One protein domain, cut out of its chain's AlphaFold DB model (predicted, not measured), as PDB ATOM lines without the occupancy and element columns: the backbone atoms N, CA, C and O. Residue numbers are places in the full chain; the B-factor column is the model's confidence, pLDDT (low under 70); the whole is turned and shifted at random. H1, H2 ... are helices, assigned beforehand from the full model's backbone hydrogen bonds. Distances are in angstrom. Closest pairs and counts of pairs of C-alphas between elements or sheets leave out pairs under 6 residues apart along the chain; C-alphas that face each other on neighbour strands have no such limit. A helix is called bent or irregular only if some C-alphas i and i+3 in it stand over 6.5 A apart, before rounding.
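What this domain is: This is residues 385 to 436, 526 to 574 and 646 to 753 of the 1212 residues of the protein "Ral GTPase-activating protein subunit beta" of Ascaris suum (UniProt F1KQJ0). Helix H5 is the core of a six-helix bundle, with H1, H4, H6 and H7 packed round it and H3 by its first residues; H8 and H9 form a further pair packed on H7. H2 makes an arm that lengthens the whole, and its residues 431 to 436 stick out. The 209 printed residues hold nine named helices, H1 to H9 in chain order, and no named strand; the class is all helix. The whole is compact, with a radius of gyration of the C-alphas of 17.7 A, yet elongated, spanning 63 by 37 by 33 A.

Where its parts are: H1, residues 385 to 406, begins at C-alpha 385 (-16.792, -0.397, 18.477) and is 32.0 A long. H2, residues 418 to 436, is 26.9 A long and ends at C-alpha 436 (-47.947, -9.014, 31.814). H3 is residues 529 to 539. H4, residues 554 to 569, is irregular, with C-alphas 560 and 563 7.9 A apart and a kink of 65 degrees near residue 561. H5 is residues 650 to 667, 25.1 A, and H6 residues 677 to 693, 24.5 A. H7 is residues 696 to 705. H8, residues 717 to 735, 26.0 A, is irregular, with C-alphas 719 and 722 7.4 A apart and a kink of 37 degrees near residue 724. H9, residues 746 to 753, ends at C-alpha 753 (-20.829, -31.262, 3.086).

How they stand to each other: The hub is H5, which touches five helices. H1 touches it at a shallow tilt of 17 degrees, the same way; their closest C-alphas, Phe 393 and Gly 654, are 3.9 A apart. H7 touches H5 at 18 degrees, closest at Ala 656 and Ile 698, 4.6 A. H4 runs opposite ways to H5 at 21 degrees, closest at Ser 569 and Arg 655, 4.5 A. H5 and H6, a helical hairpin, only just touch, with 3 pairs of C-alphas within 8 A. H3 touches H5 at Val 533 and Gly 650, 6.3 A. H2 touches H3 with residues 418 to 422 alone, about perpendicular at 79 degrees. H8 and H9, a helical hairpin, both touch H7. Every O i to N i+4 pair is within hydrogen-bond range in H1, H2, H3, H5, H6, H7 and H9; in H4 10 of 12 are, in H8 12 of 15.

The domain as a whole: The C-alphas farthest apart, of Glu 436 and Lys 672, are 63.8 A apart. Residues 437 to 525 and 575 to 645 are not printed; the C-alpha gaps across these cuts are 19.1 A and 21.1 A. The links H1 to H2, H3 to H4 and H7 to H8 are long. Mean pLDDT of the printed part is 85.7; residues 543 to 550, 573 to 574, 671 and 735 to 739 are under 70.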
ATOM      1  N   LEU A 385     -17.417   0.832  18.978       83.88
ATOM      2  CA  LEU A 385     -16.792  -0.397  18.477       83.88
ATOM      3  C   LEU A 385     -17.839  -1.436  18.037       83.88
ATOM      4  O   LEU A 385     -17.709  -2.036  16.969       83.88
ATOM      5  N   GLY A 386     -18.901  -1.638  18.823       83.62
ATOM      6  CA  GLY A 386     -20.018  -2.509  18.451       83.62
ATOM      7  C   GLY A 386     -20.709  -2.052  17.161       83.62
ATOM      8  O   GLY A 386     -20.970  -2.871  16.276       83.62
ATOM      9  N   LYS A 387     -20.939  -0.742  17.016       86.50
ATOM     10  CA  LYS A 387     -21.526  -0.139  15.813       86.50
ATOM     11  C   LYS A 387     -20.629  -0.282  14.584       86.50
ATOM     12  O   LYS A 387     -21.134  -0.658  13.536       86.50
ATOM     13  N   LEU A 388     -19.312  -0.126  14.710       89.25
ATOM     14  CA  LEU A 388     -18.364  -0.372  13.614       89.25
ATOM     15  C   LEU A 388     -18.394  -1.818  13.109       89.25
ATOM     16  O   LEU A 388     -18.421  -2.048  11.899       89.25
ATOM     17  N   ARG A 389     -18.462  -2.801  14.018       90.69
ATOM     18  CA  ARG A 389     -18.613  -4.218  13.639       90.69
ATOM     19  C   ARG A 389     -19.948  -4.479  12.932       90.69
ATOM     20  O   ARG A 389     -19.978  -5.242  11.969       90.69
ATOM     21  N   GLN A 390     -21.029  -3.822  13.368       91.88
ATOM     22  CA  GLN A 390     -22.328  -3.842  12.682       91.88
ATOM     23  C   GLN A 390     -22.228  -3.217  11.276       91.88
ATOM     24  O   GLN A 390     -22.661  -3.841  10.311       91.88
ATOM     25  N   CYS A 391     -21.610  -2.041  11.131       93.50
ATOM     26  CA  CYS A 391     -21.404  -1.362   9.848       93.50
ATOM     27  C   CYS A 391     -20.595  -2.207   8.855       93.50
ATOM     28  O   CYS A 391     -20.990  -2.344   7.699       93.50
ATOM     29  N   PHE A 392     -19.489  -2.810   9.305       95.38
ATOM     30  CA  PHE A 392     -18.663  -3.697   8.484       95.38
ATOM     31  C   PHE A 392     -19.460  -4.908   7.974       95.38
ATOM     32  O   PHE A 392     -19.415  -5.221   6.782       95.38
ATOM     33  N   PHE A 393     -20.239  -5.547   8.853       95.62
ATOM     34  CA  PHE A 393     -21.128  -6.641   8.471       95.62
ATOM     35  C   PHE A 393     -22.170  -6.208   7.430       95.62
ATOM     36  O   PHE A 393     -22.295  -6.861   6.395       95.62
ATOM     37  N   ILE A 394     -22.881  -5.103   7.678       95.12
ATOM     38  CA  ILE A 394     -23.908  -4.560   6.775       95.12
ATOM     39  C   ILE A 394     -23.308  -4.265   5.396       95.12
ATOM     40  O   ILE A 394     -23.887  -4.664   4.388       95.12
ATOM     41  N   ALA A 395     -22.124  -3.649   5.338       96.19
ATOM     42  CA  ALA A 395     -21.446  -3.355   4.079       96.19
ATOM     43  C   ALA A 395     -21.085  -4.632   3.297       96.19
ATOM     44  O   ALA A 395     -21.376  -4.732   2.105       96.19
ATOM     45  N   CYS A 396     -20.525  -5.648   3.962       96.38
ATOM     46  CA  CYS A 396     -20.213  -6.934   3.324       96.38
ATOM     47  C   CYS A 396     -21.481  -7.683   2.873       96.38
ATOM     48  O   CYS A 396     -21.505  -8.282   1.797       96.38
ATOM     49  N   ALA A 397     -22.557  -7.624   3.662       94.81
ATOM     50  CA  ALA A 397     -23.843  -8.221   3.322       94.81
ATOM     51  C   ALA A 397     -24.517  -7.510   2.133       94.81
ATOM     52  O   ALA A 397     -25.097  -8.179   1.276       94.81
ATOM     53  N   ALA A 398     -24.394  -6.183   2.033       95.31
ATOM     54  CA  ALA A 398     -24.842  -5.406   0.881       95.31
ATOM     55  C   ALA A 398     -24.051  -5.767  -0.387       95.31
ATOM     56  O   ALA A 398     -24.668  -6.041  -1.411       95.31
ATOM     57  N   VAL A 399     -22.719  -5.889  -0.321       95.31
ATOM     58  CA  VAL A 399     -21.903  -6.369  -1.459       95.31
ATOM     59  C   VAL A 399     -22.286  -7.806  -1.858       95.31
ATOM     60  O   VAL A 399     -22.391  -8.111  -3.043       95.31
ATOM     61  N   SER A 400     -22.592  -8.686  -0.898       93.38
ATOM     62  CA  SER A 400     -23.089 -10.043  -1.186       93.38
ATOM     63  C   SER A 400     -24.468 -10.041  -1.877       93.38
ATOM     64  O   SER A 400     -24.672 -10.781  -2.841       93.38
ATOM     65  N   LYS A 401     -25.404  -9.183  -1.437       92.69
ATOM     66  CA  LYS A 401     -26.711  -8.972  -2.096       92.69
ATOM     67  C   LYS A 401     -26.548  -8.365  -3.500       92.69
ATOM     68  O   LYS A 401     -27.232  -8.790  -4.423       92.69
ATOM     69  N   LEU A 402     -25.612  -7.432  -3.675       93.56
ATOM     70  CA  LEU A 402     -25.280  -6.794  -4.951       93.56
ATOM     71  C   LEU A 402     -24.795  -7.817  -5.985       93.56
ATOM     72  O   LEU A 402     -25.285  -7.849  -7.110       93.56
ATOM     73  N   ILE A 403     -23.884  -8.703  -5.580       92.38
ATOM     74  CA  ILE A 403     -23.396  -9.800  -6.423       92.38
ATOM     75  C   ILE A 403     -24.557 -10.714  -6.845       92.38
ATOM     76  O   ILE A 403     -24.664 -11.048  -8.021       92.38
ATOM     77  N   ASN A 404     -25.478 -11.055  -5.937       89.94
ATOM     78  CA  ASN A 404     -26.667 -11.842  -6.284       89.94
ATOM     79  C   ASN A 404     -27.581 -11.153  -7.319       89.94
ATOM     80  O   ASN A 404     -28.104 -11.837  -8.199       89.94
ATOM     81  N   ILE A 405     -27.742  -9.825  -7.257       91.06
ATOM     82  CA  ILE A 405     -28.507  -9.053  -8.257       91.06
ATOM     83  C   ILE A 405     -27.852  -9.165  -9.641       91.06
ATOM     84  O   ILE A 405     -28.555  -9.418 -10.618       91.06
ATOM     85  N   PHE A 406     -26.519  -9.073  -9.726       89.94
ATOM     86  CA  PHE A 406     -25.775  -9.279 -10.978       89.94
ATOM     87  C   PHE A 406     -25.923 -10.687 -11.566       89.94
ATOM     88  O   PHE A 406     -25.870 -10.831 -12.781       89.94
ATOM     89  N   TYR A 407     -26.134 -11.711 -10.733       87.75
ATOM     90  CA  TYR A 407     -26.444 -13.070 -11.195       87.75
ATOM     91  C   TYR A 407     -27.935 -13.301 -11.512       87.75
ATOM     92  O   TYR A 407     -28.271 -14.374 -12.007       87.75
ATOM     93  N   GLY A 408     -28.820 -12.324 -11.271       84.38
ATOM     94  CA  GLY A 408     -30.255 -12.406 -11.581       84.38
ATOM     95  C   GLY A 408     -31.133 -13.016 -10.479       84.38
ATOM     96  O   GLY A 408     -32.245 -13.463 -10.752       84.38
ATOM     97  N   ASP A 409     -30.664 -13.071  -9.227       86.12
ATOM     98  CA  ASP A 409     -31.448 -13.625  -8.112       86.12
ATOM     99  C   ASP A 409     -32.599 -12.689  -7.694       86.12
ATOM    100  O   ASP A 409     -32.428 -11.738  -6.927       86.12
ATOM    101  N   SER A 410     -33.812 -13.001  -8.156       83.50
ATOM    102  CA  SER A 410     -35.034 -12.244  -7.849       83.50
ATOM    103  C   SER A 410     -35.533 -12.379  -6.402       83.50
ATOM    104  O   SER A 410     -36.489 -11.703  -6.023       83.50
ATOM    105  N   LYS A 411     -34.901 -13.218  -5.565       84.31
ATOM    106  CA  LYS A 411     -35.252 -13.373  -4.139       84.31
ATOM    107  C   LYS A 411     -34.558 -12.355  -3.230       84.31
ATOM    108  O   LYS A 411     -34.836 -12.327  -2.029       84.31
ATOM    109  N   VAL A 412     -33.640 -11.545  -3.762       85.81
ATOM    110  CA  VAL A 412     -32.879 -10.562  -2.979       85.81
ATOM    111  C   VAL A 412     -33.791  -9.440  -2.477       85.81
ATOM    112  O   VAL A 412     -34.392  -8.708  -3.260       85.81
ATOM    113  N   SER A 413     -33.841  -9.251  -1.155       86.81
ATOM    114  CA  SER A 413     -34.489  -8.081  -0.548       86.81
ATOM    115  C   SER A 413     -33.566  -6.861  -0.577       86.81
ATOM    116  O   SER A 413     -32.496  -6.859   0.044       86.81
ATOM    117  N   VAL A 414     -34.021  -5.824  -1.281       87.56
ATOM    118  CA  VAL A 414     -33.334  -4.540  -1.502       87.56
ATOM    119  C   VAL A 414     -33.676  -3.491  -0.434       87.56
ATOM    120  O   VAL A 414     -32.912  -2.553  -0.234       87.56
ATOM    121  N   GLU A 415     -34.787  -3.649   0.297       80.19
ATOM    122  CA  GLU A 415     -35.260  -2.631   1.253       80.19
ATOM    123  C   GLU A 415     -34.332  -2.440   2.469       80.19
ATOM    124  O   GLU A 415     -34.305  -1.353   3.051       80.19
ATOM    125  N   PHE A 416     -33.586  -3.485   2.848       82.88
ATOM    126  CA  PHE A 416     -32.597  -3.487   3.937       82.88
ATOM    127  C   PHE A 416     -33.143  -2.905   5.268       82.88
ATOM    128  O   PHE A 416     -32.601  -1.953   5.831       82.88
ATOM    129  N   ARG A 417     -34.295  -3.423   5.726       79.50
ATOM    130  CA  ARG A 417     -35.060  -2.931   6.898       79.50
ATOM    131  C   ARG A 417     -34.897  -3.774   8.165       79.50
ATOM    132  O   ARG A 417     -35.704  -3.688   9.087       79.50
ATOM    133  N   GLU A 418     -33.876  -4.618   8.219       85.50
ATOM    134  CA  GLU A 418     -33.677  -5.568   9.313       85.50
ATOM    135  C   GLU A 418     -33.462  -4.871  10.675       85.50
ATOM    136  O   GLU A 418     -33.860  -5.422  11.701       85.50
ATOM    137  N   SER A 419     -32.917  -3.645  10.695       82.50
ATOM    138  CA  SER A 419     -32.778  -2.829  11.917       82.50
ATOM    139  C   SER A 419     -34.120  -2.289  12.422       82.50
ATOM    140  O   SER A 419     -34.421  -2.453  13.606       82.50
ATOM    141  N   ASP A 420     -34.946  -1.705  11.540       82.38
ATOM    142  CA  ASP A 420     -36.314  -1.263  11.869       82.38
ATOM    143  C   ASP A 420     -37.115  -2.422  12.476       82.38
ATOM    144  O   ASP A 420     -37.769  -2.283  13.509       82.38
ATOM    145  N   GLU A 421     -37.043  -3.581  11.822       84.69
ATOM    146  CA  GLU A 421     -37.802  -4.776  12.170       84.69
ATOM    147  C   GLU A 421     -37.358  -5.369  13.516       84.69
ATOM    148  O   GLU A 421     -38.203  -5.736  14.333       84.69
ATOM    149  N   LEU A 422     -36.052  -5.404  13.800       85.06
ATOM    150  CA  LEU A 422     -35.541  -5.806  15.112       85.06
ATOM    151  C   LEU A 422     -35.989  -4.843  16.220       85.06
ATOM    152  O   LEU A 422     -36.436  -5.287  17.278       85.06
ATOM    153  N   MET A 423     -35.895  -3.531  15.985       83.00
ATOM    154  CA  MET A 423     -36.322  -2.524  16.960       83.00
ATOM    155  C   MET A 423     -37.835  -2.573  17.208       83.00
ATOM    156  O   MET A 423     -38.270  -2.416  18.350       83.00
ATOM    157  N   ARG A 424     -38.633  -2.868  16.174       85.81
ATOM    158  CA  ARG A 424     -40.078  -3.113  16.284       85.81
ATOM    159  C   ARG A 424     -40.375  -4.346  17.141       85.81
ATOM    160  O   ARG A 424     -41.145  -4.240  18.091       85.81
ATOM    161  N   GLN A 425     -39.725  -5.482  16.866       83.62
ATOM    162  CA  GLN A 425     -39.877  -6.717  17.654       83.62
ATOM    163  C   GLN A 425     -39.462  -6.524  19.124       83.62
ATOM    164  O   GLN A 425     -40.132  -7.025  20.029       83.62
ATOM    165  N   TRP A 426     -38.388  -5.772  19.380       84.88
ATOM    166  CA  TRP A 426     -37.952  -5.422  20.734       84.88
ATOM    167  C   TRP A 426     -38.973  -4.531  21.459       84.88
ATOM    168  O   TRP A 426     -39.348  -4.832  22.592       84.88
ATOM    169  N   ALA A 427     -39.489  -3.489  20.798       81.50
ATOM    170  CA  ALA A 427     -40.497  -2.601  21.376       81.50
ATOM    171  C   ALA A 427     -41.829  -3.323  21.659       81.50
ATOM    172  O   ALA A 427     -42.464  -3.075  22.684       81.50
ATOM    173  N   GLU A 428     -42.240  -4.245  20.784       83.50
ATOM    174  CA  GLU A 428     -43.398  -5.121  21.001       83.50
ATOM    175  C   GLU A 428     -43.175  -6.055  22.197       83.50
ATOM    176  O   GLU A 428     -44.041  -6.134  23.066       83.50
ATOM    177  N   SER A 429     -41.986  -6.661  22.312       78.06
ATOM    178  CA  SER A 429     -41.608  -7.497  23.464       78.06
ATOM    179  C   SER A 429     -41.648  -6.713  24.786       78.06
ATOM    180  O   SER A 429     -42.154  -7.209  25.795       78.06
ATOM    181  N   GLY A 430     -41.168  -5.463  24.776       78.50
ATOM    182  CA  GLY A 430     -41.215  -4.560  25.931       78.50
ATOM    183  C   GLY A 430     -42.644  -4.238  26.365       78.50
ATOM    184  O   GLY A 430     -42.964  -4.314  27.550       78.50
ATOM    185  N   ARG A 431     -43.535  -3.964  25.402       81.00
ATOM    186  CA  ARG A 431     -44.967  -3.764  25.674       81.00
ATOM    187  C   ARG A 431     -45.619  -5.014  26.256       81.00
ATOM    188  O   ARG A 431     -46.354  -4.890  27.229       81.00
ATOM    189  N   THR A 432     -45.331  -6.204  25.721       80.00
ATOM    190  CA  THR A 432     -45.914  -7.446  26.251       80.00
ATOM    191  C   THR A 432     -45.475  -7.732  27.686       80.00
ATOM    192  O   THR A 432     -46.336  -8.041  28.506       80.00
ATOM    193  N   LEU A 433     -44.194  -7.538  28.035       77.44
ATOM    194  CA  LEU A 433     -43.744  -7.694  29.426       77.44
ATOM    195  C   LEU A 433     -44.383  -6.661  30.360       77.44
ATOM    196  O   LEU A 433     -44.788  -7.007  31.466       77.44
ATOM    197  N   TYR A 434     -44.520  -5.407  29.914       78.81
ATOM    198  CA  TYR A 434     -45.199  -4.372  30.694       78.81
ATOM    199  C   TYR A 434     -46.678  -4.719  30.938       78.81
ATOM    200  O   TYR A 434     -47.170  -4.600  32.059       78.81
ATOM    201  N   GLU A 435     -47.391  -5.207  29.918       81.19
ATOM    202  CA  GLU A 435     -48.774  -5.671  30.060       81.19
ATOM    203  C   GLU A 435     -48.911  -6.893  30.979       81.19
ATOM    204  O   GLU A 435     -49.887  -6.989  31.725       81.19
ATOM    205  N   GLU A 436     -47.975  -7.844  30.928       80.00
ATOM    206  CA  GLU A 436     -47.947  -9.014  31.814       80.00
ATOM    207  C   GLU A 436     -47.661  -8.619  33.268       80.00
ATOM    208  O   GLU A 436     -48.384  -9.049  34.169       80.00
ATOM    209  N   LYS A 526     -31.794  -2.826  25.385       75.38
ATOM    210  CA  LYS A 526     -31.827  -2.560  23.934       75.38
ATOM    211  C   LYS A 526     -30.968  -3.596  23.179       75.38
ATOM    212  O   LYS A 526     -29.908  -3.964  23.692       75.38
ATOM    213  N   PRO A 527     -31.362  -4.045  21.968       81.94
ATOM    214  CA  PRO A 527     -30.635  -5.090  21.252       81.94
ATOM    215  C   PRO A 527     -29.192  -4.679  20.951       81.94
ATOM    216  O   PRO A 527     -28.931  -3.582  20.449       81.94
ATOM    217  N   SER A 528     -28.245  -5.570  21.229       85.31
ATOM    218  CA  SER A 528     -26.834  -5.325  20.943       85.31
ATOM    219  C   SER A 528     -26.526  -5.448  19.445       85.31
ATOM    220  O   SER A 528     -27.236  -6.110  18.683       85.31
ATOM    221  N   ALA A 529     -25.403  -4.867  19.016       85.38
ATOM    222  CA  ALA A 529     -24.904  -5.017  17.647       85.38
ATOM    223  C   ALA A 529     -24.760  -6.495  17.227       85.38
ATOM    224  O   ALA A 529     -25.062  -6.845  16.089       85.38
ATOM    225  N   SER A 530     -24.356  -7.381  18.145       86.44
ATOM    226  CA  SER A 530     -24.215  -8.811  17.857       86.44
ATOM    227  C   SER A 530     -25.559  -9.540  17.757       86.44
ATOM    228  O   SER A 530     -25.699 -10.462  16.951       86.44
ATOM    229  N   GLN A 531     -26.573  -9.115  18.515       88.31
ATOM    230  CA  GLN A 531     -27.947  -9.621  18.388       88.31
ATOM    231  C   GLN A 531     -28.588  -9.186  17.066       88.31
ATOM    232  O   GLN A 531     -29.278  -9.986  16.432       88.31
ATOM    233  N   PHE A 532     -28.289  -7.971  16.592       90.56
ATOM    234  CA  PHE A 532     -28.674  -7.537  15.249       90.56
ATOM    235  C   PHE A 532     -28.086  -8.434  14.154       90.56
ATOM    236  O   PHE A 532     -28.829  -8.901  13.295       90.56
ATOM    237  N   VAL A 533     -26.783  -8.733  14.198       90.56
ATOM    238  CA  VAL A 533     -26.139  -9.612  13.203       90.56
ATOM    239  C   VAL A 533     -26.823 -10.985  13.166       90.56
ATOM    240  O   VAL A 533     -27.100 -11.515  12.088       90.56
ATOM    241  N   TRP A 534     -27.165 -11.550  14.328       89.81
ATOM    242  CA  TRP A 534     -27.894 -12.820  14.397       89.81
ATOM    243  C   TRP A 534     -29.317 -12.728  13.824       89.81
ATOM    244  O   TRP A 534     -29.718 -13.603  13.051       89.81
ATOM    245  N   HIS A 535     -30.074 -11.678  14.162       89.19
ATOM    246  CA  HIS A 535     -31.420 -11.443  13.626       89.19
ATOM    247  C   HIS A 535     -31.403 -11.257  12.106       89.19
ATOM    248  O   HIS A 535     -32.189 -11.906  11.408       89.19
ATOM    249  N   TYR A 536     -30.459 -10.469  11.584       91.56
ATOM    250  CA  TYR A 536     -30.267 -10.266  10.152       91.56
ATOM    251  C   TYR A 536     -30.030 -11.595   9.432       91.56
ATOM    252  O   TYR A 536     -30.707 -11.884   8.445       91.56
ATOM    253  N   LEU A 537     -29.093 -12.416   9.926       90.50
ATOM    254  CA  LEU A 537     -28.773 -13.718   9.332       90.50
ATOM    255  C   LEU A 537     -29.972 -14.676   9.406       90.50
ATOM    256  O   LEU A 537     -30.267 -15.367   8.437       90.50
ATOM    257  N   ARG A 538     -30.708 -14.699  10.520       87.50
ATOM    258  CA  ARG A 538     -31.911 -15.536  10.662       87.50
ATOM    259  C   ARG A 538     -33.037 -15.122   9.704       87.50
ATOM    260  O   ARG A 538     -33.764 -15.990   9.219       87.50
ATOM    261  N   SER A 539     -33.185 -13.821   9.458       87.12
ATOM    262  CA  SER A 539     -34.225 -13.248   8.593       87.12
ATOM    263  C   SER A 539     -33.867 -13.362   7.105       87.12
ATOM    264  O   SER A 539     -34.716 -13.717   6.291       87.12
ATOM    265  N   ASN A 540     -32.595 -13.162   6.744       86.50
ATOM    266  CA  ASN A 540     -32.069 -13.355   5.391       86.50
ATOM    267  C   ASN A 540     -31.554 -14.788   5.215       86.50
ATOM    268  O   ASN A 540     -30.343 -15.031   5.200       86.50
ATOM    269  N   ARG A 541     -32.475 -15.750   5.066       83.06
ATOM    270  CA  ARG A 541     -32.091 -17.127   4.723       83.06
ATOM    271  C   ARG A 541     -31.295 -17.165   3.425       83.06
ATOM    272  O   ARG A 541     -31.645 -16.522   2.437       83.06
ATOM    273  N   VAL A 542     -30.227 -17.948   3.452       81.25
ATOM    274  CA  VAL A 542     -29.367 -18.181   2.299       81.25
ATOM    275  C   VAL A 542     -30.003 -19.239   1.402       81.25
ATOM    276  O   VAL A 542     -30.505 -20.248   1.888       81.25
ATOM    277  N   TYR A 543     -29.928 -19.021   0.091       69.94
ATOM    278  CA  TYR A 543     -30.311 -19.995  -0.927       69.94
ATOM    279  C   TYR A 543     -29.089 -20.393  -1.775       69.94
ATOM    280  O   TYR A 543     -28.108 -19.638  -1.817       69.94
ATOM    281  N   PRO A 544     -29.135 -21.545  -2.471       65.56
ATOM    282  CA  PRO A 544     -28.140 -21.889  -3.480       65.56
ATOM    283  C   PRO A 544     -28.050 -20.779  -4.541       65.56
ATOM    284  O   PRO A 544     -29.094 -20.235  -4.916       65.56
ATOM    285  N   PRO A 545     -26.843 -20.429  -5.023       63.09
ATOM    286  CA  PRO A 545     -26.675 -19.362  -6.005       63.09
ATOM    287  C   PRO A 545     -27.452 -19.676  -7.287       63.09
ATOM    288  O   PRO A 545     -27.361 -20.780  -7.826       63.09
ATOM    289  N   TYR A 546     -28.223 -18.702  -7.769       63.25
ATOM    290  CA  TYR A 546     -28.916 -18.808  -9.046       63.25
ATOM    291  C   TYR A 546     -27.897 -18.699 -10.190       63.25
ATOM    292  O   TYR A 546     -27.115 -17.753 -10.245       63.25
ATOM    293  N   VAL A 547     -27.903 -19.685 -11.088       63.41
ATOM    294  CA  VAL A 547     -27.049 -19.739 -12.281       63.41
ATOM    295  C   VAL A 547     -27.969 -19.660 -13.497       63.41
ATOM    296  O   VAL A 547     -28.482 -20.673 -13.969       63.41
ATOM    297  N   GLY A 548     -28.243 -18.437 -13.949       60.16
ATOM    298  CA  GLY A 548     -29.054 -18.177 -15.138       60.16
ATOM    299  C   GLY A 548     -28.261 -18.315 -16.442       60.16
ATOM    300  O   GLY A 548     -27.043 -18.145 -16.470       60.16
ATOM    301  N   GLU A 549     -28.959 -18.548 -17.557       61.12
ATOM    302  CA  GLU A 549     -28.339 -18.691 -18.889       61.12
ATOM    303  C   GLU A 549     -27.597 -17.425 -19.366       61.12
ATOM    304  O   GLU A 549     -26.692 -17.511 -20.194       61.12
ATOM    305  N   ARG A 550     -27.961 -16.248 -18.834       69.38
ATOM    306  CA  ARG A 550     -27.383 -14.934 -19.177       69.38
ATOM    307  C   ARG A 550     -26.502 -14.351 -18.061       69.38
ATOM    308  O   ARG A 550     -26.550 -13.155 -17.809       69.38
ATOM    309  N   GLN A 551     -25.757 -15.177 -17.329       74.94
ATOM    310  CA  GLN A 551     -24.911 -14.695 -16.226       74.94
ATOM    311  C   GLN A 551     -23.697 -13.848 -16.686       74.94
ATOM    312  O   GLN A 551     -23.174 -14.066 -17.785       74.94
ATOM    313  N   PRO A 552     -23.203 -12.909 -15.852       84.25
ATOM    314  CA  PRO A 552     -21.962 -12.180 -16.109       84.25
ATOM    315  C   PRO A 552     -20.735 -13.106 -16.090       84.25
ATOM    316  O   PRO A 552     -20.708 -14.128 -15.403       84.25
ATOM    317  N   LYS A 553     -19.679 -12.719 -16.820       86.81
ATOM    318  CA  LYS A 553     -18.389 -13.433 -16.813       86.81
ATOM    319  C   LYS A 553     -17.705 -13.299 -15.454       86.81
ATOM    320  O   LYS A 553     -17.572 -12.187 -14.937       86.81
ATOM    321  N   VAL A 554     -17.177 -14.402 -14.935       88.81
ATOM    322  CA  VAL A 554     -16.539 -14.467 -13.612       88.81
ATOM    323  C   VAL A 554     -15.333 -13.544 -13.524       88.81
ATOM    324  O   VAL A 554     -15.195 -12.828 -12.538       88.81
ATOM    325  N   SER A 555     -14.504 -13.475 -14.571       86.44
ATOM    326  CA  SER A 555     -13.351 -12.567 -14.588       86.44
ATOM    327  C   SER A 555     -13.749 -11.104 -14.374       86.44
ATOM    328  O   SER A 555     -13.094 -10.419 -13.600       86.44
ATOM    329  N   ARG A 556     -14.867 -10.646 -14.957       87.81
ATOM    330  CA  ARG A 556     -15.367  -9.270 -14.787       87.81
ATOM    331  C   ARG A 556     -15.965  -9.021 -13.402       87.81
ATOM    332  O   ARG A 556     -15.780  -7.940 -12.852       87.81
ATOM    333  N   MET A 557     -16.637 -10.017 -12.821       90.69
ATOM    334  CA  MET A 557     -17.114  -9.942 -11.433       90.69
ATOM    335  C   MET A 557     -15.944  -9.867 -10.440       90.69
ATOM    336  O   MET A 557     -16.009  -9.115  -9.470       90.69
ATOM    337  N   LEU A 558     -14.855 -10.597 -10.704       90.38
ATOM    338  CA  LEU A 558     -13.617 -10.506  -9.929       90.38
ATOM    339  C   LEU A 558     -12.916  -9.154 -10.142       90.38
ATOM    340  O   LEU A 558     -12.565  -8.515  -9.158       90.38
ATOM    341  N   ASP A 559     -12.781  -8.663 -11.376       87.31
ATOM    342  CA  ASP A 559     -12.187  -7.342 -11.652       87.31
ATOM    343  C   ASP A 559     -12.890  -6.206 -10.875       87.31
ATOM    344  O   ASP A 559     -12.237  -5.254 -10.454       87.31
ATOM    345  N   MET A 560     -14.206  -6.323 -10.658       87.88
ATOM    346  CA  MET A 560     -15.018  -5.343  -9.926       87.88
ATOM    347  C   MET A 560     -14.983  -5.516  -8.397       87.88
ATOM    348  O   MET A 560     -14.896  -4.522  -7.680       87.88
ATOM    349  N   PHE A 561     -15.057  -6.749  -7.878       93.31
ATOM    350  CA  PHE A 561     -15.264  -6.990  -6.439       93.31
ATOM    351  C   PHE A 561     -14.096  -7.653  -5.696       93.31
ATOM    352  O   PHE A 561     -14.102  -7.650  -4.464       93.31
ATOM    353  N   MET A 562     -13.096  -8.215  -6.384       90.62
ATOM    354  CA  MET A 562     -12.065  -9.052  -5.749       90.62
ATOM    355  C   MET A 562     -11.314  -8.321  -4.634       90.62
ATOM    356  O   MET A 562     -11.189  -8.862  -3.541       90.62
ATOM    357  N   ASP A 563     -10.877  -7.078  -4.855       89.25
ATOM    358  CA  ASP A 563     -10.146  -6.300  -3.843       89.25
ATOM    359  C   ASP A 563     -10.982  -6.044  -2.575       89.25
ATOM    360  O   ASP A 563     -10.487  -6.148  -1.450       89.25
ATOM    361  N   TRP A 564     -12.280  -5.773  -2.735       91.69
ATOM    362  CA  TRP A 564     -13.196  -5.570  -1.611       91.69
ATOM    363  C   TRP A 564     -13.434  -6.864  -0.843       91.69
ATOM    364  O   TRP A 564     -13.368  -6.870   0.385       91.69
ATOM    365  N   LEU A 565     -13.670  -7.968  -1.553       95.12
ATOM    366  CA  LEU A 565     -13.928  -9.270  -0.943       95.12
ATOM    367  C   LEU A 565     -12.677  -9.832  -0.258       95.12
ATOM    368  O   LEU A 565     -12.767 -10.273   0.886       95.12
ATOM    369  N   VAL A 566     -11.508  -9.769  -0.901       91.25
ATOM    370  CA  VAL A 566     -10.228 -10.245  -0.351       91.25
ATOM    371  C   VAL A 566      -9.852  -9.455   0.898       91.25
ATOM    372  O   VAL A 566      -9.644 -10.062   1.947       91.25
ATOM    373  N   GLN A 567      -9.825  -8.117   0.836       89.31
ATOM    374  CA  GLN A 567      -9.482  -7.313   2.014       89.31
ATOM    375  C   GLN A 567     -10.489  -7.525   3.152       89.31
ATOM    376  O   GLN A 567     -10.078  -7.682   4.299       89.31
ATOM    377  N   SER A 568     -11.792  -7.610   2.848       91.81
ATOM    378  CA  SER A 568     -12.829  -7.834   3.871       91.81
ATOM    379  C   SER A 568     -12.725  -9.220   4.509       91.81
ATOM    380  O   SER A 568     -12.960  -9.361   5.703       91.81
ATOM    381  N   SER A 569     -12.314 -10.238   3.752       91.50
ATOM    382  CA  SER A 569     -12.093 -11.597   4.267       91.50
ATOM    383  C   SER A 569     -10.880 -11.691   5.203       91.50
ATOM    384  O   SER A 569     -10.879 -12.496   6.137       91.50
ATOM    385  N   LEU A 570      -9.862 -10.854   4.972       87.69
ATOM    386  CA  LEU A 570      -8.604 -10.815   5.728       87.69
ATOM    387  C   LEU A 570      -8.629  -9.867   6.944       87.69
ATOM    388  O   LEU A 570      -7.648  -9.815   7.688       87.69
ATOM    389  N   VAL A 571      -9.732  -9.145   7.185       86.81
ATOM    390  CA  VAL A 571      -9.953  -8.403   8.441       86.81
ATOM    391  C   VAL A 571      -9.827  -9.376   9.612       86.81
ATOM    392  O   VAL A 571     -10.508 -10.396   9.634       86.81
ATOM    393  N   ARG A 572      -8.999  -9.069  10.615       76.38
ATOM    394  CA  ARG A 572      -8.894  -9.905  11.821       76.38
ATOM    395  C   ARG A 572      -9.649  -9.269  12.988       76.38
ATOM    396  O   ARG A 572      -9.569  -8.052  13.155       76.38
ATOM    397  N   PRO A 573     -10.356 -10.054  13.824       63.19
ATOM    398  CA  PRO A 573     -10.887  -9.544  15.081       63.19
ATOM    399  C   PRO A 573      -9.736  -8.971  15.912       63.19
ATOM    400  O   PRO A 573      -8.743  -9.663  16.148       63.19
ATOM    401  N   ALA A 574      -9.852  -7.713  16.341       47.28
ATOM    402  CA  ALA A 574      -8.830  -7.082  17.167       47.28
ATOM    403  C   ALA A 574      -8.640  -7.895  18.458       47.28
ATOM    404  O   ALA A 574      -9.533  -7.939  19.311       47.28
ATOM    405  N   PRO A 646     -29.396 -14.815  20.884       73.25
ATOM    406  CA  PRO A 646     -28.001 -15.150  20.638       73.25
ATOM    407  C   PRO A 646     -27.310 -14.026  19.858       73.25
ATOM    408  O   PRO A 646     -27.875 -13.498  18.903       73.25
ATOM    409  N   GLY A 647     -26.085 -13.672  20.242       76.12
ATOM    410  CA  GLY A 647     -25.271 -12.689  19.522       76.12
ATOM    411  C   GLY A 647     -24.256 -13.349  18.587       76.12
ATOM    412  O   GLY A 647     -23.671 -14.368  18.938       76.12
ATOM    413  N   VAL A 648     -24.005 -12.752  17.420       85.50
ATOM    414  CA  VAL A 648     -22.928 -13.129  16.485       85.50
ATOM    415  C   VAL A 648     -21.990 -11.938  16.304       85.50
ATOM    416  O   VAL A 648     -22.452 -10.809  16.172       85.50
ATOM    417  N   ASP A 649     -20.675 -12.158  16.299       88.00
ATOM    418  CA  ASP A 649     -19.729 -11.062  16.081       88.00
ATOM    419  C   ASP A 649     -19.777 -10.537  14.635       88.00
ATOM    420  O   ASP A 649     -19.733 -11.304  13.670       88.00
ATOM    421  N   GLY A 650     -19.838  -9.211  14.492       87.75
ATOM    422  CA  GLY A 650     -19.942  -8.553  13.189       87.75
ATOM    423  C   GLY A 650     -18.701  -8.722  12.308       87.75
ATOM    424  O   GLY A 650     -18.838  -8.725  11.087       87.75
ATOM    425  N   ILE A 651     -17.507  -8.935  12.884       91.00
ATOM    426  CA  ILE A 651     -16.304  -9.202  12.083       91.00
ATOM    427  C   ILE A 651     -16.387 -10.600  11.468       91.00
ATOM    428  O   ILE A 651     -16.331 -10.712  10.244       91.00
ATOM    429  N   SER A 652     -16.603 -11.655  12.264       90.81
ATOM    430  CA  SER A 652     -16.765 -13.013  11.713       90.81
ATOM    431  C   SER A 652     -17.909 -13.089  10.696       90.81
ATOM    432  O   SER A 652     -17.746 -13.707   9.646       90.81
ATOM    433  N   ALA A 653     -19.035 -12.408  10.936       92.25
ATOM    434  CA  ALA A 653     -20.157 -12.386   9.996       92.25
ATOM    435  C   ALA A 653     -19.873 -11.602   8.701       92.25
ATOM    436  O   ALA A 653     -20.271 -12.047   7.623       92.25
ATOM    437  N   GLY A 654     -19.172 -10.464   8.772       94.06
ATOM    438  CA  GLY A 654     -18.789  -9.695   7.581       94.06
ATOM    439  C   GLY A 654     -17.798 -10.464   6.705       94.06
ATOM    440  O   GLY A 654     -17.988 -10.567   5.493       94.06
ATOM    441  N   ARG A 655     -16.811 -11.117   7.331       93.88
ATOM    442  CA  ARG A 655     -15.871 -12.027   6.659       93.88
ATOM    443  C   ARG A 655     -16.580 -13.216   6.025       93.88
ATOM    444  O   ARG A 655     -16.335 -13.513   4.862       93.88
ATOM    445  N   ALA A 656     -17.487 -13.866   6.755       94.00
ATOM    446  CA  ALA A 656     -18.294 -14.974   6.249       94.00
ATOM    447  C   ALA A 656     -19.108 -14.569   5.002       94.00
ATOM    448  O   ALA A 656     -19.117 -15.299   4.009       94.00
ATOM    449  N   ALA A 657     -19.710 -13.372   5.003       94.12
ATOM    450  CA  ALA A 657     -20.412 -12.823   3.843       94.12
ATOM    451  C   ALA A 657     -19.475 -12.535   2.651       94.12
ATOM    452  O   ALA A 657     -19.827 -12.859   1.514       94.12
ATOM    453  N   ALA A 658     -18.284 -11.973   2.896       95.88
ATOM    454  CA  ALA A 658     -17.292 -11.681   1.859       95.88
ATOM    455  C   ALA A 658     -16.711 -12.962   1.226       95.88
ATOM    456  O   ALA A 658     -16.715 -13.109   0.003       95.88
ATOM    457  N   ILE A 659     -16.295 -13.925   2.053       95.25
ATOM    458  CA  ILE A 659     -15.793 -15.236   1.622       95.25
ATOM    459  C   ILE A 659     -16.884 -15.997   0.866       95.25
ATOM    460  O   ILE A 659     -16.633 -16.539  -0.207       95.25
ATOM    461  N   GLY A 660     -18.118 -15.989   1.376       93.31
ATOM    462  CA  GLY A 660     -19.248 -16.626   0.710       93.31
ATOM    463  C   GLY A 660     -19.559 -16.019  -0.658       93.31
ATOM    464  O   GLY A 660     -19.799 -16.754  -1.614       93.31
ATOM    465  N   ALA A 661     -19.499 -14.691  -0.785       94.19
ATOM    466  CA  ALA A 661     -19.663 -14.006  -2.065       94.19
ATOM    467  C   ALA A 661     -18.527 -14.330  -3.056       94.19
ATOM    468  O   ALA A 661     -18.796 -14.572  -4.232       94.19
ATOM    469  N   LEU A 662     -17.282 -14.417  -2.579       94.94
ATOM    470  CA  LEU A 662     -16.128 -14.803  -3.395       94.94
ATOM    471  C   LEU A 662     -16.231 -16.259  -3.886       94.94
ATOM    472  O   LEU A 662     -16.056 -16.521  -5.076       94.94
ATOM    473  N   CYS A 663     -16.609 -17.188  -2.999       94.00
ATOM    474  CA  CYS A 663     -16.915 -18.569  -3.370       94.00
ATOM    475  C   CYS A 663     -18.037 -18.640  -4.413       94.00
ATOM    476  O   CYS A 663     -17.883 -19.363  -5.389       94.00
ATOM    477  N   ARG A 664     -19.133 -17.872  -4.269       90.94
ATOM    478  CA  ARG A 664     -20.214 -17.824  -5.276       90.94
ATOM    479  C   ARG A 664     -19.709 -17.379  -6.650       90.94
ATOM    480  O   ARG A 664     -20.019 -18.051  -7.628       90.94
ATOM    481  N   ILE A 665     -18.932 -16.290  -6.715       92.12
ATOM    482  CA  ILE A 665     -18.400 -15.759  -7.982       92.12
ATOM    483  C   ILE A 665     -17.562 -16.822  -8.699       92.12
ATOM    484  O   ILE A 665     -17.765 -17.080  -9.881       92.12
ATOM    485  N   ILE A 666     -16.646 -17.485  -7.989       91.50
ATOM    486  CA  ILE A 666     -15.790 -18.507  -8.604       91.50
ATOM    487  C   ILE A 666     -16.580 -19.781  -8.922       91.50
ATOM    488  O   ILE A 666     -16.413 -20.338 -10.005       91.50
ATOM    489  N   CYS A 667     -17.507 -20.205  -8.056       89.94
ATOM    490  CA  CYS A 667     -18.372 -21.366  -8.286       89.94
ATOM    491  C   CYS A 667     -19.363 -21.199  -9.455       89.94
ATOM    492  O   CYS A 667     -19.905 -22.206  -9.911       89.94
ATOM    493  N   SER A 668     -19.588 -19.982  -9.970       87.62
ATOM    494  CA  SER A 668     -20.416 -19.740 -11.164       87.62
ATOM    495  C   SER A 668     -19.648 -19.880 -12.491       87.62
ATOM    496  O   SER A 668     -20.235 -19.705 -13.561       87.62
ATOM    497  N   LYS A 669     -18.334 -20.141 -12.451       87.00
ATOM    498  CA  LYS A 669     -17.449 -20.182 -13.627       87.00
ATOM    499  C   LYS A 669     -17.939 -21.181 -14.676       87.00
ATOM    500  O   LYS A 669     -18.024 -22.379 -14.414       87.00
ATOM    501  N   THR A 670     -18.158 -20.719 -15.909       79.31
ATOM    502  CA  THR A 670     -18.465 -21.632 -17.020       79.31
ATOM    503  C   THR A 670     -17.230 -22.426 -17.463       79.31
ATOM    504  O   THR A 670     -16.076 -22.027 -17.268       79.31
ATOM    505  N   SER A 671     -17.451 -23.571 -18.113       68.81
ATOM    506  CA  SER A 671     -16.368 -24.438 -18.606       68.81
ATOM    507  C   SER A 671     -15.467 -23.776 -19.659       68.81
ATOM    508  O   SER A 671     -14.323 -24.190 -19.812       68.81
ATOM    509  N   LYS A 672     -15.949 -22.734 -20.353       71.25
ATOM    510  CA  LYS A 672     -15.208 -22.007 -21.401       71.25
ATOM    511  C   LYS A 672     -14.389 -20.819 -20.884       71.25
ATOM    512  O   LYS A 672     -13.579 -20.279 -21.630       71.25
ATOM    513  N   GLU A 673     -14.610 -20.378 -19.648       81.94
ATOM    514  CA  GLU A 673     -13.883 -19.246 -19.067       81.94
ATOM    515  C   GLU A 673     -12.532 -19.679 -18.485       81.94
ATOM    516  O   GLU A 673     -12.432 -20.708 -17.812       81.94
ATOM    517  N   ALA A 674     -11.502 -18.861 -18.702       80.31
ATOM    518  CA  ALA A 674     -10.211 -18.955 -18.029       80.31
ATOM    519  C   ALA A 674     -10.080 -17.795 -17.030       80.31
ATOM    520  O   ALA A 674     -10.451 -16.663 -17.348       80.31
ATOM    521  N   LEU A 675      -9.571 -18.085 -15.833       85.56
ATOM    522  CA  LEU A 675      -9.291 -17.090 -14.793       85.56
ATOM    523  C   LEU A 675      -7.791 -16.788 -14.769       85.56
ATOM    524  O   LEU A 675      -6.986 -17.653 -15.120       85.56
ATOM    525  N   ALA A 676      -7.418 -15.571 -14.375       84.69
ATOM    526  CA  ALA A 676      -6.010 -15.201 -14.266       84.69
ATOM    527  C   ALA A 676      -5.365 -15.881 -13.048       84.69
ATOM    528  O   ALA A 676      -5.974 -15.956 -11.978       84.69
ATOM    529  N   ASP A 677      -4.112 -16.317 -13.180       82.12
ATOM    530  CA  ASP A 677      -3.412 -17.038 -12.106       82.12
ATOM    531  C   ASP A 677      -3.247 -16.167 -10.839       82.12
ATOM    532  O   ASP A 677      -3.319 -16.672  -9.721       82.12
ATOM    533  N   SER A 678      -3.169 -14.837 -10.986       79.88
ATOM    534  CA  SER A 678      -3.191 -13.877  -9.870       79.88
ATOM    535  C   SER A 678      -4.532 -13.824  -9.122       79.88
ATOM    536  O   SER A 678      -4.543 -13.718  -7.896       79.88
ATOM    537  N   GLN A 679      -5.663 -13.935  -9.831       85.75
ATOM    538  CA  GLN A 679      -6.999 -13.996  -9.224       85.75
ATOM    539  C   GLN A 679      -7.177 -15.310  -8.446       85.75
ATOM    540  O   GLN A 679      -7.689 -15.302  -7.325       85.75
ATOM    541  N   LEU A 680      -6.695 -16.431  -9.000       85.94
ATOM    542  CA  LEU A 680      -6.700 -17.732  -8.321       85.94
ATOM    543  C   LEU A 680      -5.806 -17.730  -7.070       85.94
ATOM    544  O   LEU A 680      -6.255 -18.152  -6.009       85.94
ATOM    545  N   ALA A 681      -4.589 -17.185  -7.150       82.19
ATOM    546  CA  ALA A 681      -3.678 -17.097  -6.007       82.19
ATOM    547  C   ALA A 681      -4.257 -16.269  -4.841       82.19
ATOM    548  O   ALA A 681      -4.158 -16.673  -3.679       82.19
ATOM    549  N   GLN A 682      -4.909 -15.137  -5.134       85.38
ATOM    550  CA  GLN A 682      -5.603 -14.342  -4.113       85.38
ATOM    551  C   GLN A 682      -6.791 -15.097  -3.494       85.38
ATOM    552  O   GLN A 682      -6.972 -15.044  -2.277       85.38
ATOM    553  N   PHE A 683      -7.571 -15.827  -4.300       91.19
ATOM    554  CA  PHE A 683      -8.665 -16.665  -3.804       91.19
ATOM    555  C   PHE A 683      -8.159 -17.776  -2.879       91.19
ATOM    556  O   PHE A 683      -8.629 -17.892  -1.747       91.19
ATOM    557  N   TYR A 684      -7.171 -18.559  -3.321       89.38
ATOM    558  CA  TYR A 684      -6.639 -19.670  -2.535       89.38
ATOM    559  C   TYR A 684      -6.022 -19.204  -1.225       89.38
ATOM    560  O   TYR A 684      -6.294 -19.820  -0.201       89.38
ATOM    561  N   LYS A 685      -5.302 -18.074  -1.207       84.81
ATOM    562  CA  LYS A 685      -4.834 -17.460   0.042       84.81
ATOM    563  C   LYS A 685      -5.984 -17.212   1.024       84.81
ATOM    564  O   LYS A 685      -5.894 -17.617   2.180       84.81
ATOM    565  N   VAL A 686      -7.060 -16.560   0.572       90.38
ATOM    566  CA  VAL A 686      -8.216 -16.226   1.423       90.38
ATOM    567  C   VAL A 686      -8.886 -17.483   1.975       90.38
ATOM    568  O   VAL A 686      -9.157 -17.548   3.172       90.38
ATOM    569  N   ILE A 687      -9.122 -18.495   1.134       93.38
ATOM    570  CA  ILE A 687      -9.745 -19.748   1.579       93.38
ATOM    571  C   ILE A 687      -8.805 -20.546   2.492       93.38
ATOM    572  O   ILE A 687      -9.258 -21.103   3.487       93.38
ATOM    573  N   HIS A 688      -7.501 -20.557   2.222       88.69
ATOM    574  CA  HIS A 688      -6.511 -21.226   3.063       88.69
ATOM    575  C   HIS A 688      -6.435 -20.599   4.464       88.69
ATOM    576  O   HIS A 688      -6.535 -21.318   5.456       88.69
ATOM    577  N   GLU A 689      -6.341 -19.267   4.571       86.88
ATOM    578  CA  GLU A 689      -6.391 -18.570   5.867       86.88
ATOM    579  C   GLU A 689      -7.721 -18.832   6.603       86.88
ATOM    580  O   GLU A 689      -7.716 -19.160   7.790       86.88
ATOM    581  N   ALA A 690      -8.854 -18.793   5.894       89.69
ATOM    582  CA  ALA A 690     -10.173 -19.085   6.460       89.69
ATOM    583  C   ALA A 690     -10.305 -20.521   7.012       89.69
ATOM    584  O   ALA A 690     -10.907 -20.731   8.068       89.69
ATOM    585  N   LEU A 691      -9.733 -21.513   6.322       89.75
ATOM    586  CA  LEU A 691      -9.729 -22.910   6.766       89.75
ATOM    587  C   LEU A 691      -8.763 -23.150   7.944       89.75
ATOM    588  O   LEU A 691      -9.057 -23.979   8.809       89.75
ATOM    589  N   LEU A 692      -7.640 -22.423   8.009       86.50
ATOM    590  CA  LEU A 692      -6.684 -22.495   9.123       86.50
ATOM    591  C   LEU A 692      -7.262 -21.951  10.437       86.50
ATOM    592  O   LEU A 692      -7.030 -22.545  11.490       86.50
ATOM    593  N   GLU A 693      -8.019 -20.853  10.389       84.94
ATOM    594  CA  GLU A 693      -8.602 -20.224  11.584       84.94
ATOM    595  C   GLU A 693      -9.704 -21.059  12.253       84.94
ATOM    596  O   GLU A 693      -9.930 -20.932  13.457       84.94
ATOM    597  N   ARG A 694     -10.392 -21.916  11.484       84.31
ATOM    598  CA  ARG A 694     -11.480 -22.800  11.949       84.31
ATOM    599  C   ARG A 694     -12.664 -22.078  12.622       84.31
ATOM    600  O   ARG A 694     -13.400 -22.693  13.395       84.31
ATOM    601  N   ASP A 695     -12.901 -20.799  12.307       86.94
ATOM    602  CA  ASP A 695     -14.126 -20.095  12.714       86.94
ATOM    603  C   ASP A 695     -15.350 -20.777  12.079       86.94
ATOM    604  O   ASP A 695     -15.477 -20.865  10.858       86.94
ATOM    605  N   ARG A 696     -16.267 -21.265  12.921       86.38
ATOM    606  CA  ARG A 696     -17.429 -22.070  12.511       86.38
ATOM    607  C   ARG A 696     -18.308 -21.376  11.470       86.38
ATOM    608  O   ARG A 696     -18.761 -22.030  10.532       86.38
ATOM    609  N   LEU A 697     -18.544 -20.073  11.623       88.88
ATOM    610  CA  LEU A 697     -19.422 -19.294  10.749       88.88
ATOM    611  C   LEU A 697     -18.788 -19.137   9.357       88.88
ATOM    612  O   LEU A 697     -19.460 -19.268   8.328       88.88
ATOM    613  N   ILE A 698     -17.471 -18.921   9.341       91.75
ATOM    614  CA  ILE A 698     -16.665 -18.842   8.124       91.75
ATOM    615  C   ILE A 698     -16.580 -20.211   7.435       91.75
ATOM    616  O   ILE A 698     -16.872 -20.290   6.243       91.75
ATOM    617  N   LEU A 699     -16.278 -21.298   8.161       92.88
ATOM    618  CA  LEU A 699     -16.230 -22.656   7.596       92.88
ATOM    619  C   LEU A 699     -17.560 -23.051   6.931       92.88
ATOM    620  O   LEU A 699     -17.560 -23.618   5.837       92.88
ATOM    621  N   CYS A 700     -18.698 -22.714   7.553       92.06
ATOM    622  CA  CYS A 700     -20.019 -22.961   6.967       92.06
ATOM    623  C   CYS A 700     -20.212 -22.207   5.651       92.06
ATOM    624  O   CYS A 700     -20.731 -22.770   4.690       92.06
ATOM    625  N   SER A 701     -19.749 -20.958   5.582       92.62
ATOM    626  CA  SER A 701     -19.824 -20.147   4.365       92.62
ATOM    627  C   SER A 701     -18.914 -20.696   3.260       92.62
ATOM    628  O   SER A 701     -19.355 -20.821   2.119       92.62
ATOM    629  N   VAL A 702     -17.682 -21.104   3.593       94.50
ATOM    630  CA  VAL A 702     -16.751 -21.751   2.651       94.50
ATOM    631  C   VAL A 702     -17.369 -23.015   2.055       94.50
ATOM    632  O   VAL A 702     -17.402 -23.148   0.836       94.50
ATOM    633  N   ILE A 703     -17.898 -23.922   2.880       93.69
ATOM    634  CA  ILE A 703     -18.422 -25.214   2.404       93.69
ATOM    635  C   ILE A 703     -19.769 -25.066   1.686       93.69
ATOM    636  O   ILE A 703     -19.981 -25.710   0.661       93.69
ATOM    637  N   TYR A 704     -20.672 -24.204   2.165       92.62
ATOM    638  CA  TYR A 704     -21.984 -24.027   1.536       92.62
ATOM    639  C   TYR A 704     -21.884 -23.338   0.166       92.62
ATOM    640  O   TYR A 704     -22.524 -23.769  -0.790       92.62
ATOM    641  N   PHE A 705     -21.068 -22.284   0.036       91.56
ATOM    642  CA  PHE A 705     -20.902 -21.577  -1.242       91.56
ATOM    643  C   PHE A 705     -19.814 -22.180  -2.139       91.56
ATOM    644  O   PHE A 705     -19.819 -21.946  -3.346       91.56
ATOM    645  N   GLY A 706     -18.904 -22.976  -1.574       91.19
ATOM    646  CA  GLY A 706     -17.836 -23.694  -2.273       91.19
ATOM    647  C   GLY A 706     -18.228 -25.070  -2.822       91.19
ATOM    648  O   GLY A 706     -17.340 -25.791  -3.269       91.19
ATOM    649  N   GLU A 707     -19.517 -25.448  -2.818       88.31
ATOM    650  CA  GLU A 707     -20.012 -26.802  -3.158       88.31
ATOM    651  C   GLU A 707     -19.438 -27.377  -4.472       88.31
ATOM    652  O   GLU A 707     -19.212 -28.581  -4.587       88.31
ATOM    653  N   ASN A 708     -19.188 -26.516  -5.465       86.12
ATOM    654  CA  ASN A 708     -18.693 -26.902  -6.789       86.12
ATOM    655  C   ASN A 708     -17.205 -26.590  -7.030       86.12
ATOM    656  O   ASN A 708     -16.719 -26.859  -8.125       86.12
ATOM    657  N   MET A 709     -16.467 -26.066  -6.045       90.75
ATOM    658  CA  MET A 709     -15.095 -25.559  -6.220       90.75
ATOM    659  C   MET A 709     -14.153 -26.588  -6.874       90.75
ATOM    660  O   MET A 709     -13.482 -26.275  -7.857       90.75
ATOM    661  N   PHE A 710     -14.170 -27.840  -6.403       90.69
ATOM    662  CA  PHE A 710     -13.344 -28.928  -6.943       90.69
ATOM    663  C   PHE A 710     -13.861 -29.511  -8.275       90.69
ATOM    664  O   PHE A 710     -13.131 -30.222  -8.957       90.69
ATOM    665  N   ARG A 711     -15.097 -29.193  -8.694       86.88
ATOM    666  CA  ARG A 711     -15.678 -29.641  -9.980       86.88
ATOM    667  C   ARG A 711     -15.311 -28.740 -11.163       86.88
ATOM    668  O   ARG A 711     -15.564 -29.107 -12.306       86.88
ATOM    669  N   LEU A 712     -14.748 -27.557 -10.908       84.81
ATOM    670  CA  LEU A 712     -14.513 -26.525 -11.926       84.81
ATOM    671  C   LEU A 712     -13.189 -26.644 -12.694       84.81
ATOM    672  O   LEU A 712     -12.976 -25.869 -13.631       84.81
ATOM    673  N   GLY A 713     -12.303 -27.567 -12.303       80.38
ATOM    674  CA  GLY A 713     -10.977 -27.715 -12.919       80.38
ATOM    675  C   GLY A 713     -10.102 -26.465 -12.765       80.38
ATOM    676  O   GLY A 713      -9.430 -26.058 -13.711       80.38
ATOM    677  N   LEU A 714     -10.166 -25.804 -11.604       86.62
ATOM    678  CA  LEU A 714      -9.307 -24.659 -11.295       86.62
ATOM    679  C   LEU A 714      -7.875 -25.160 -11.041       86.62
ATOM    680  O   LEU A 714      -7.688 -26.087 -10.256       86.62
ATOM    681  N   LYS A 715      -6.868 -24.548 -11.678       83.19
ATOM    682  CA  LYS A 715      -5.454 -24.926 -11.485       83.19
ATOM    683  C   LYS A 715      -5.058 -24.731 -10.016       83.19
ATOM    684  O   LYS A 715      -5.279 -23.632  -9.507       83.19
ATOM    685  N   GLY A 716      -4.468 -25.722  -9.350       79.25
ATOM    686  CA  GLY A 716      -3.918 -25.569  -7.994       79.25
ATOM    687  C   GLY A 716      -4.946 -25.566  -6.856       79.25
ATOM    688  O   GLY A 716      -4.604 -25.225  -5.725       79.25
ATOM    689  N   VAL A 717      -6.205 -25.930  -7.124       87.94
ATOM    690  CA  VAL A 717      -7.264 -26.037  -6.100       87.94
ATOM    691  C   VAL A 717      -6.974 -27.128  -5.062       87.94
ATOM    692  O   VAL A 717      -7.461 -27.080  -3.931       87.94
ATOM    693  N   GLU A 718      -6.154 -28.105  -5.437       85.88
ATOM    694  CA  GLU A 718      -5.790 -29.289  -4.664       85.88
ATOM    695  C   GLU A 718      -5.060 -28.929  -3.361       85.88
ATOM    696  O   GLU A 718      -5.206 -29.617  -2.354       85.88
ATOM    697  N   VAL A 719      -4.376 -27.782  -3.345       84.62
ATOM    698  CA  VAL A 719      -3.737 -27.159  -2.176       84.62
ATOM    699  C   VAL A 719      -4.703 -26.983  -0.997       84.62
ATOM    700  O   VAL A 719      -4.324 -27.137   0.161       84.62
ATOM    701  N   LEU A 720      -5.972 -26.670  -1.273       90.00
ATOM    702  CA  LEU A 720      -6.978 -26.455  -0.231       90.00
ATOM    703  C   LEU A 720      -7.508 -27.770   0.357       90.00
ATOM    704  O   LEU A 720      -8.103 -27.763   1.436       90.00
ATOM    705  N   LEU A 721      -7.326 -28.893  -0.342       91.12
ATOM    706  CA  LEU A 721      -8.030 -30.146  -0.086       91.12
ATOM    707  C   LEU A 721      -7.832 -30.709   1.336       91.12
ATOM    708  O   LEU A 721      -8.848 -31.045   1.953       91.12
ATOM    709  N   PRO A 722      -6.612 -30.784   1.915       90.38
ATOM    710  CA  PRO A 722      -6.434 -31.362   3.249       90.38
ATOM    711  C   PRO A 722      -7.198 -30.579   4.323       90.38
ATOM    712  O   PRO A 722      -7.926 -31.161   5.133       90.38
ATOM    713  N   LEU A 723      -7.105 -29.246   4.280       90.12
ATOM    714  CA  LEU A 723      -7.815 -28.347   5.191       90.12
ATOM    715  C   LEU A 723      -9.331 -28.326   4.927       90.12
ATOM    716  O   LEU A 723     -10.122 -28.212   5.862       90.12
ATOM    717  N   PHE A 724      -9.763 -28.500   3.677       93.62
ATOM    718  CA  PHE A 724     -11.183 -28.567   3.325       93.62
ATOM    719  C   PHE A 724     -11.851 -29.839   3.880       93.62
ATOM    720  O   PHE A 724     -12.947 -29.775   4.438       93.62
ATOM    721  N   VAL A 725     -11.173 -30.994   3.821       93.06
ATOM    722  CA  VAL A 725     -11.663 -32.244   4.439       93.06
ATOM    723  C   VAL A 725     -11.698 -32.133   5.973       93.06
ATOM    724  O   VAL A 725     -12.627 -32.654   6.596       93.06
ATOM    725  N   VAL A 726     -10.748 -31.411   6.587       91.44
ATOM    726  CA  VAL A 726     -10.783 -31.059   8.024       91.44
ATOM    727  C   VAL A 726     -12.015 -30.212   8.358       91.44
ATOM    728  O   VAL A 726     -12.682 -30.473   9.357       91.44
ATOM    729  N   ALA A 727     -12.353 -29.221   7.532       93.00
ATOM    730  CA  ALA A 727     -13.518 -28.370   7.763       93.00
ATOM    731  C   ALA A 727     -14.845 -29.147   7.668       93.00
ATOM    732  O   ALA A 727     -15.721 -28.957   8.511       93.00
ATOM    733  N   ILE A 728     -14.977 -30.071   6.706       93.38
ATOM    734  CA  ILE A 728     -16.151 -30.960   6.593       93.38
ATOM    735  C   ILE A 728     -16.307 -31.833   7.851       93.38
ATOM    736  O   ILE A 728     -17.406 -31.962   8.384       93.38
ATOM    737  N   ASP A 729     -15.206 -32.408   8.336       91.25
ATOM    738  CA  ASP A 729     -15.136 -33.249   9.540       91.25
ATOM    739  C   ASP A 729     -15.577 -32.487  10.808       91.25
ATOM    740  O   ASP A 729     -16.387 -33.001  11.587       91.25
ATOM    741  N   ILE A 730     -15.137 -31.231  10.969       89.12
ATOM    742  CA  ILE A 730     -15.584 -30.332  12.049       89.12
ATOM    743  C   ILE A 730     -17.091 -30.055  11.939       89.12
ATOM    744  O   ILE A 730     -17.823 -30.253  12.908       89.12
ATOM    745  N   ILE A 731     -17.571 -29.626  10.766       90.44
ATOM    746  CA  ILE A 731     -18.977 -29.241  10.575       90.44
ATOM    747  C   ILE A 731     -19.922 -30.420  10.808       90.44
ATOM    748  O   ILE A 731     -20.901 -30.271  11.540       90.44
ATOM    749  N   LEU A 732     -19.641 -31.589  10.224       88.19
ATOM    750  CA  LEU A 732     -20.488 -32.769  10.397       88.19
ATOM    751  C   LEU A 732     -20.562 -33.176  11.874       88.19
ATOM    752  O   LEU A 732     -21.665 -33.311  12.406       88.19
ATOM    753  N   THR A 733     -19.408 -33.284  12.543       83.25
ATOM    754  CA  THR A 733     -19.308 -33.758  13.934       83.25
ATOM    755  C   THR A 733     -19.917 -32.783  14.950       83.25
ATOM    756  O   THR A 733     -20.508 -33.217  15.942       83.25
ATOM    757  N   GLU A 734     -19.794 -31.469  14.727       72.38
ATOM    758  CA  GLU A 734     -20.304 -30.450  15.655       72.38
ATOM    759  C   GLU A 734     -21.749 -29.998  15.370       72.38
ATOM    760  O   GLU A 734     -22.391 -29.473  16.286       72.38
ATOM    761  N   SER A 735     -22.298 -30.240  14.165       64.12
ATOM    762  CA  SER A 735     -23.660 -29.804  13.778       64.12
ATOM    763  C   SER A 735     -24.737 -30.194  14.793       64.12
ATOM    764  O   SER A 735     -25.543 -29.360  15.198       64.12
ATOM    765  N   ALA A 736     -24.664 -31.425  15.306       55.16
ATOM    766  CA  ALA A 736     -25.634 -31.987  16.239       55.16
ATOM    767  C   ALA A 736     -25.630 -31.347  17.645       55.16
ATOM    768  O   ALA A 736     -26.460 -31.711  18.478       55.16
ATOM    769  N   LYS A 737     -24.684 -30.445  17.953       54.16
ATOM    770  CA  LYS A 737     -24.520 -29.832  19.287       54.16
ATOM    771  C   LYS A 737     -24.583 -28.302  19.288       54.16
ATOM    772  O   LYS A 737     -24.815 -27.725  20.348       54.16
ATOM    773  N   LEU A 738     -24.365 -27.638  18.150       56.19
ATOM    774  CA  LEU A 738     -24.258 -26.177  18.055       56.19
ATOM    775  C   LEU A 738     -24.971 -25.640  16.808       56.19
ATOM    776  O   LEU A 738     -24.877 -26.211  15.725       56.19
ATOM    777  N   ARG A 739     -25.627 -24.476  16.927       63.50
ATOM    778  CA  ARG A 739     -26.171 -23.750  15.765       63.50
ATOM    779  C   ARG A 739     -25.030 -23.153  14.939       63.50
ATOM    780  O   ARG A 739     -24.570 -22.053  15.221       63.50
ATOM    781  N   LEU A 740     -24.615 -23.895  13.917       72.44
ATOM    782  CA  LEU A 740     -23.489 -23.590  13.032       72.44
ATOM    783  C   LEU A 740     -23.584 -22.230  12.310       72.44
ATOM    784  O   LEU A 740     -22.646 -21.438  12.368       72.44
ATOM    785  N   HIS A 741     -24.706 -21.952  11.635       84.12
ATOM    786  CA  HIS A 741     -24.920 -20.714  10.875       84.12
ATOM    787  C   HIS A 741     -26.405 -20.300  10.931       84.12
ATOM    788  O   HIS A 741     -27.252 -21.110  10.561       84.12
ATOM    789  N   PRO A 742     -26.782 -19.074  11.360       86.06
ATOM    790  CA  PRO A 742     -28.199 -18.735  11.575       86.06
ATOM    791  C   PRO A 742     -29.070 -18.688  10.308       86.06
ATOM    792  O   PRO A 742     -30.285 -18.847  10.409       86.06
ATOM    793  N   SER A 743     -28.468 -18.462   9.132       87.12
ATOM    794  CA  SER A 743     -29.184 -18.324   7.849       87.12
ATOM    795  C   SER A 743     -29.312 -19.609   7.019       87.12
ATOM    796  O   SER A 743     -29.995 -19.589   5.994       87.12
ATOM    797  N   ILE A 744     -28.646 -20.698   7.421       88.94
ATOM    798  CA  ILE A 744     -28.561 -21.968   6.679       88.94
ATOM    799  C   ILE A 744     -29.194 -23.061   7.546       88.94
ATOM    800  O   ILE A 744     -28.916 -23.131   8.744       88.94
ATOM    801  N   SER A 745     -30.049 -23.920   6.981       87.56
ATOM    802  CA  SER A 745     -30.593 -25.043   7.753       87.56
ATOM    803  C   SER A 745     -29.556 -26.159   7.934       87.56
ATOM    804  O   SER A 745     -28.718 -26.398   7.068       87.56
ATOM    805  N   GLU A 746     -29.623 -26.884   9.053       86.06
ATOM    806  CA  GLU A 746     -28.687 -27.980   9.343       86.06
ATOM    807  C   GLU A 746     -28.708 -29.069   8.254       86.06
ATOM    808  O   GLU A 746     -27.655 -29.542   7.830       86.06
ATOM    809  N   VAL A 747     -29.898 -29.397   7.734       89.19
ATOM    810  CA  VAL A 747     -30.086 -30.373   6.647       89.19
ATOM    811  C   VAL A 747     -29.376 -29.928   5.367       89.19
ATOM    812  O   VAL A 747     -28.689 -30.731   4.734       89.19
ATOM    813  N   GLU A 748     -29.492 -28.652   4.989       90.00
ATOM    814  CA  GLU A 748     -28.803 -28.108   3.811       90.00
ATOM    815  C   GLU A 748     -27.289 -27.999   4.031       90.00
ATOM    816  O   GLU A 748     -26.524 -28.268   3.107       90.00
ATOM    817  N   MET A 749     -26.838 -27.679   5.249       91.06
ATOM    818  CA  MET A 749     -25.412 -27.635   5.588       91.06
ATOM    819  C   MET A 749     -24.766 -29.026   5.487       91.06
ATOM    820  O   MET A 749     -23.702 -29.174   4.881       91.06
ATOM    821  N   ARG A 750     -25.433 -30.071   6.002       91.12
ATOM    822  CA  ARG A 750     -25.005 -31.471   5.825       91.12
ATOM    823  C   ARG A 750     -25.042 -31.894   4.355       91.12
ATOM    824  O   ARG A 750     -24.101 -32.528   3.883       91.12
ATOM    825  N   ARG A 751     -26.063 -31.473   3.598       92.75
ATOM    826  CA  ARG A 751     -26.163 -31.725   2.150       92.75
ATOM    827  C   ARG A 751     -24.992 -31.113   1.380       92.75
ATOM    828  O   ARG A 751     -24.410 -31.793   0.538       92.75
ATOM    829  N   ALA A 752     -24.611 -29.874   1.695       92.56
ATOM    830  CA  ALA A 752     -23.446 -29.214   1.110       92.56
ATOM    831  C   ALA A 752     -22.146 -29.972   1.437       92.56
ATOM    832  O   ALA A 752     -21.356 -30.239   0.534       92.56
ATOM    833  N   CYS A 753     -21.966 -30.420   2.687       93.94
ATOM    834  CA  CYS A 753     -20.829 -31.262   3.086       93.94
ATOM    835  C   CYS A 753     -20.747 -32.560   2.262       93.94
ATOM    836  O   CYS A 753     -19.694 -32.878   1.709       93.94
TER     837      CYS A 753